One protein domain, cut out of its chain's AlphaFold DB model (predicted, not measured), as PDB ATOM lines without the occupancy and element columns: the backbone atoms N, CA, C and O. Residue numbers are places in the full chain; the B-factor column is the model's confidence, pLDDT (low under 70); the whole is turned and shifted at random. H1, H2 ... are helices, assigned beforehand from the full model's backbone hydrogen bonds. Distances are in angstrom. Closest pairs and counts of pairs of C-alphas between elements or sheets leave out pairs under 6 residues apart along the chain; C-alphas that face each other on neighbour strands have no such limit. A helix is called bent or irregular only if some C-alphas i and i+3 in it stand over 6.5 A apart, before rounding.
ATOM      1  N   LEU A   2     -35.518  -3.280 -30.668       65.50
ATOM      2  CA  LEU A   2     -35.557  -3.772 -29.272       65.50
ATOM      3  C   LEU A   2     -36.939  -4.245 -28.770       65.50
ATOM      4  O   LEU A   2     -37.017  -5.080 -27.874       65.50
ATOM      5  N   PHE A   3     -38.027  -3.723 -29.341       76.12
ATOM      6  CA  PHE A   3     -39.388  -4.009 -28.873       76.12
ATOM      7  C   PHE A   3     -39.816  -5.454 -29.167       76.12
ATOM      8  O   PHE A   3     -40.297  -6.153 -28.282       76.12
ATOM      9  N   ILE A   4     -39.543  -5.933 -30.384       79.19
ATOM     10  CA  ILE A   4     -39.869  -7.300 -30.812       79.19
ATOM     11  C   ILE A   4     -39.061  -8.325 -30.008       79.19
ATOM     12  O   ILE A   4     -39.601  -9.335 -29.574       79.19
ATOM     13  N   GLN A   5     -37.784  -8.053 -29.730       80.62
ATOM     14  CA  GLN A   5     -36.957  -8.954 -28.920       80.62
ATOM     15  C   GLN A   5     -37.432  -9.054 -27.464       80.62
ATOM     16  O   GLN A   5     -37.369 -10.136 -26.882       80.62
ATOM     17  N   ARG A   6     -37.919  -7.950 -26.877       83.44
ATOM     18  CA  ARG A   6     -38.551  -7.981 -25.550       83.44
ATOM     19  C   ARG A   6     -39.856  -8.764 -25.580       83.44
ATOM     20  O   ARG A   6     -40.021  -9.636 -24.742       83.44
ATOM     21  N   LEU A   7     -40.706  -8.522 -26.577       83.44
ATOM     22  CA  LEU A   7     -41.971  -9.237 -26.745       83.44
ATOM     23  C   LEU A   7     -41.756 -10.753 -26.875       83.44
ATOM     24  O   LEU A   7     -42.402 -11.525 -26.182       83.44
ATOM     25  N   ILE A   8     -40.801 -11.182 -27.707       83.31
ATOM     26  CA  ILE A   8     -40.467 -12.604 -27.887       83.31
ATOM     27  C   ILE A   8     -39.944 -13.213 -26.585       83.31
ATOM     28  O   ILE A   8     -40.288 -14.345 -26.250       83.31
ATOM     29  N   ARG A   9     -39.106 -12.480 -25.842       83.94
ATOM     30  CA  ARG A   9     -38.582 -12.953 -24.557       83.94
ATOM     31  C   ARG A   9     -39.703 -13.125 -23.537       83.94
ATOM     32  O   ARG A   9     -39.755 -14.167 -22.898       83.94
ATOM     33  N   ASP A  10     -40.595 -12.147 -23.442       83.88
ATOM     34  CA  ASP A  10     -41.738 -12.179 -22.534       83.88
ATOM     35  C   ASP A  10     -42.678 -13.339 -22.878       83.88
ATOM     36  O   ASP A  10     -43.022 -14.145 -22.018       83.88
ATOM     37  N   LEU A  11     -42.993 -13.516 -24.164       81.94
ATOM     38  CA  LEU A  11     -43.812 -14.631 -24.640       81.94
ATOM     39  C   LEU A  11     -43.184 -15.986 -24.276       81.94
ATOM     40  O   LEU A  11     -43.872 -16.888 -23.810       81.94
ATOM     41  N   LYS A  12     -41.862 -16.116 -24.441       80.69
ATOM     42  CA  LYS A  12     -41.121 -17.346 -24.136       80.69
ATOM     43  C   LYS A  12     -41.074 -17.637 -22.636       80.69
ATOM     44  O   LYS A  12     -41.195 -18.794 -22.242       80.69
ATOM     45  N   THR A  13     -40.920 -16.607 -21.804       82.19
ATOM     46  CA  THR A  13     -40.972 -16.741 -20.343       82.19
ATOM     47  C   THR A  13     -42.368 -17.141 -19.884       82.19
ATOM     48  O   THR A  13     -42.488 -18.086 -19.112       82.19
ATOM     49  N   ASN A  14     -43.417 -16.504 -20.408       78.12
ATOM     50  CA  ASN A  14     -44.797 -16.871 -20.098       78.12
ATOM     51  C   ASN A  14     -45.093 -18.317 -20.518       78.12
ATOM     52  O   ASN A  14     -45.589 -19.089 -19.706       78.12
ATOM     53  N   LEU A  15     -44.702 -18.728 -21.728       77.31
ATOM     54  CA  LEU A  15     -44.871 -20.108 -22.196       77.31
ATOM     55  C   LEU A  15     -44.156 -21.119 -21.284       77.31
ATOM     56  O   LEU A  15     -44.716 -22.158 -20.945       77.31
ATOM     57  N   ALA A  16     -42.929 -20.810 -20.853       77.50
ATOM     58  CA  ALA A  16     -42.184 -21.663 -19.932       77.50
ATOM     59  C   ALA A  16     -42.879 -21.772 -18.567       77.50
ATOM     60  O   ALA A  16     -42.959 -22.864 -18.011       77.50
ATOM     61  N   VAL A  17     -43.429 -20.667 -18.054       75.31
ATOM     62  CA  VAL A  17     -44.228 -20.669 -16.823       75.31
ATOM     63  C   VAL A  17     -45.472 -21.535 -17.001       75.31
ATOM     64  O   VAL A  17     -45.687 -22.418 -16.180       75.31
ATOM     65  N   PHE A  18     -46.229 -21.374 -18.088       73.50
ATOM     66  CA  PHE A  18     -47.402 -22.207 -18.381       73.50
ATOM     67  C   PHE A  18     -47.066 -23.690 -18.546       73.50
ATOM     68  O   PHE A  18     -47.878 -24.532 -18.185       73.50
ATOM     69  N   ASN A  19     -45.871 -24.023 -19.035       74.31
ATOM     70  CA  ASN A  19     -45.434 -25.410 -19.160       74.31
ATOM     71  C   ASN A  19     -44.982 -26.019 -17.821       74.31
ATOM     72  O   ASN A  19     -45.103 -27.223 -17.634       74.31
ATOM     73  N   VAL A  20     -44.459 -25.215 -16.888       75.56
ATOM     74  CA  VAL A  20     -43.974 -25.677 -15.570       75.56
ATOM     75  C   VAL A  20     -45.080 -25.660 -14.510       75.56
ATOM     76  O   VAL A  20     -45.104 -26.520 -13.633       75.56
ATOM     77  N   PHE A  21     -46.021 -24.720 -14.607       75.50
ATOM     78  CA  PHE A  21     -47.112 -24.508 -13.653       75.50
ATOM     79  C   PHE A  21     -47.948 -25.768 -13.333       75.50
ATOM     80  O   PHE A  21     -48.214 -25.991 -12.151       75.50
ATOM     81  N   PRO A  22     -48.293 -26.642 -14.303       74.75
ATOM     82  CA  PRO A  22     -49.028 -27.883 -14.045       74.75
ATOM     83  C   PRO A  22     -48.249 -28.915 -13.212       74.75
ATOM     84  O   PRO A  22     -48.850 -29.845 -12.683       74.75
ATOM     85  N   TRP A  23     -46.923 -28.779 -13.110       78.56
ATOM     86  CA  TRP A  23     -46.029 -29.715 -12.410       78.56
ATOM     87  C   TRP A  23     -45.592 -29.211 -11.031       78.56
ATOM     88  O   TRP A  23     -44.841 -29.897 -10.336       78.56
ATOM     89  N   LEU A  24     -46.033 -28.015 -10.628       79.25
ATOM     90  CA  LEU A  24     -45.718 -27.465  -9.314       79.25
ATOM     91  C   LEU A  24     -46.525 -28.176  -8.212       79.25
ATOM     92  O   LEU A  24     -47.720 -28.437  -8.388       79.25
ATOM     93  N   PRO A  25     -45.906 -28.459  -7.051       66.50
ATOM     94  CA  PRO A  25     -46.611 -29.048  -5.920       66.50
ATOM     95  C   PRO A  25     -47.694 -28.078  -5.425       66.50
ATOM     96  O   PRO A  25     -47.399 -26.936  -5.079       66.50
ATOM     97  N   GLY A  26     -48.950 -28.532  -5.419       73.12
ATOM     98  CA  GLY A  26     -50.125 -27.714  -5.086       73.12
ATOM     99  C   GLY A  26     -50.931 -27.221  -6.294       73.12
ATOM    100  O   GLY A  26     -51.948 -26.556  -6.105       73.12
ATOM    101  N   CYS A  27     -50.522 -27.551  -7.525       75.94
ATOM    102  CA  CYS A  27     -51.355 -27.315  -8.701       75.94
ATOM    103  C   CYS A  27     -52.581 -28.245  -8.691       75.94
ATOM    104  O   CYS A  27     -52.465 -29.435  -8.398       75.94
ATOM    105  N   SER A  28     -53.758 -27.698  -9.006       77.12
ATOM    106  CA  SER A  28     -55.016 -28.450  -9.034       77.12
ATOM    107  C   SER A  28     -54.952 -29.569 -10.073       77.12
ATOM    108  O   SER A  28     -54.704 -29.302 -11.250       77.12
ATOM    109  N   GLU A  29     -55.260 -30.803  -9.672       77.00
ATOM    110  CA  GLU A  29     -55.277 -31.967 -10.573       77.00
ATOM    111  C   GLU A  29     -56.195 -31.731 -11.782       77.00
ATOM    112  O   GLU A  29     -55.794 -31.965 -12.917       77.00
ATOM    113  N   THR A  30     -57.358 -31.106 -11.571       76.94
ATOM    114  CA  THR A  30     -58.300 -30.708 -12.633       76.94
ATOM    115  C   THR A  30     -57.690 -29.774 -13.682       76.94
ATOM    116  O   THR A  30     -57.995 -29.889 -14.868       76.94
ATOM    117  N   PHE A  31     -56.829 -28.842 -13.260       78.31
ATOM    118  CA  PHE A  31     -56.146 -27.922 -14.171       78.31
ATOM    119  C   PHE A  31     -55.083 -28.664 -14.983       78.31
ATOM    120  O   PHE A  31     -54.961 -28.452 -16.188       78.31
ATOM    121  N   ARG A  32     -54.346 -29.572 -14.335       76.44
ATOM    122  CA  ARG A  32     -53.340 -30.412 -14.989       76.44
ATOM    123  C   ARG A  32     -53.967 -31.336 -16.039       76.44
ATOM    124  O   ARG A  32     -53.438 -31.412 -17.144       76.44
ATOM    125  N   ASP A  33     -55.098 -31.970 -15.732       79.62
ATOM    126  CA  ASP A  33     -55.847 -32.815 -16.675       79.62
ATOM    127  C   ASP A  33     -56.378 -32.022 -17.878       79.62
ATOM    128  O   ASP A  33     -56.202 -32.434 -19.027       79.62
ATOM    129  N   GLN A  34     -56.963 -30.839 -17.648       78.81
ATOM    130  CA  GLN A  34     -57.400 -29.961 -18.740       78.81
ATOM    131  C   GLN A  34     -56.235 -29.496 -19.619       78.81
ATOM    132  O   GLN A  34     -56.356 -29.500 -20.842       78.81
ATOM    133  N   PHE A  35     -55.106 -29.123 -19.015       79.38
ATOM    134  CA  PHE A  35     -53.924 -28.681 -19.753       79.38
ATOM    135  C   PHE A  35     -53.354 -29.801 -20.632       79.38
ATOM    136  O   PHE A  35     -53.085 -29.586 -21.813       79.38
ATOM    137  N   LEU A  36     -53.235 -31.017 -20.089       75.62
ATOM    138  CA  LEU A  36     -52.790 -32.190 -20.845       75.62
ATOM    139  C   LEU A  36     -53.738 -32.519 -22.003       75.62
ATOM    140  O   LEU A  36     -53.266 -32.794 -23.101       75.62
ATOM    141  N   SER A  37     -55.052 -32.440 -21.787       76.62
ATOM    142  CA  SER A  37     -56.052 -32.656 -22.840       76.62
ATOM    143  C   SER A  37     -55.865 -31.692 -24.019       76.62
ATOM    144  O   SER A  37     -55.840 -32.121 -25.171       76.62
ATOM    145  N   ILE A  38     -55.629 -30.404 -23.745       74.12
ATOM    146  CA  ILE A  38     -55.378 -29.393 -24.785       74.12
ATOM    147  C   ILE A  38     -54.068 -29.685 -25.539       74.12
ATOM    148  O   ILE A  38     -54.051 -29.652 -26.768       74.12
ATOM    149  N   CYS A  39     -52.988 -30.033 -24.828       65.75
ATOM    150  CA  CYS A  39     -51.709 -30.385 -25.455       65.75
ATOM    151  C   CYS A  39     -51.775 -31.656 -26.318       65.75
ATOM    152  O   CYS A  39     -51.029 -31.770 -27.290       65.75
ATOM    153  N   VAL A  40     -52.631 -32.620 -25.967       62.34
ATOM    154  CA  VAL A  40     -52.842 -33.837 -26.768       62.34
ATOM    155  C   VAL A  40     -53.601 -33.511 -28.055       62.34
ATOM    156  O   VAL A  40     -53.223 -33.998 -29.117       62.34
ATOM    157  N   VAL A  41     -54.616 -32.643 -27.989       60.22
ATOM    158  CA  VAL A  41     -55.406 -32.233 -29.164       60.22
ATOM    159  C   VAL A  41     -54.572 -31.437 -30.174       60.22
ATOM    160  O   VAL A  41     -54.782 -31.586 -31.369       60.22
ATOM    161  N   GLU A  42     -53.596 -30.641 -29.730       56.75
ATOM    162  CA  GLU A  42     -52.710 -29.894 -30.640       56.75
ATOM    163  C   GLU A  42     -51.685 -30.792 -31.373       56.75
ATOM    164  O   GLU A  42     -51.154 -30.404 -32.410       56.75
ATOM    165  N   ASN A  43     -51.422 -32.002 -30.862       54.53
ATOM    166  CA  ASN A  43     -50.456 -32.963 -31.418       54.53
ATOM    167  C   ASN A  43     -51.090 -34.086 -32.266       54.53
ATOM    168  O   ASN A  43     -50.375 -35.018 -32.649       54.53
TER     169      ASN A  43
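What this domain is: This is residues 2 to 43 of the 44 residues of an uncharacterized protein of Pseudomonas caricapapayae (UniProt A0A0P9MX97). Two helices make an open V: the long H1 meets the shorter H2 near its last residues, and the chain turns between them in a tight link. The arms stick out with residues 2 to 17 of H1 and residues 37 to 43, of which 37 to 42 belong to H2. The printed part has 42 residues with two named helices, H1 then H2, and no named strand: all helix, loose, with a radius of gyration of the C-alphas of 13.1 A and spans of 39 by 26 by 9 A.

How they stand to each other: Start at H1, residues 2 to 23; it touches H2, residues 29 to 42, with residues 22 to 23 alone, and H2 touches it with residues 31 to 35 alone. Look at Pro 22 and Arg 32, whose C-alphas are the closest, 5.1 A apart. The helices run opposite ways at a steep tilt of 57 degrees. In H2 every O i to N i+4 pair is within hydrogen-bond range, in H1 16 of 18.

Where its parts are: Find C-alpha 2 at (-35.557, -3.772, -29.272); H1 runs 32.7 A to C-alpha 23. It is irregular, but only just: C-alphas 19 and 22 are 6.7 A apart. H2 runs 20.3 A to C-alpha 42 at (-52.710, -29.894, -30.640).

The domain as a whole: The C-alphas of Leu 2 and Glu 29, the two farthest apart, are 39.2 A from each other. The printed part has no cut. Confidence is under 70 at residues 2, 25 and 39 to 43.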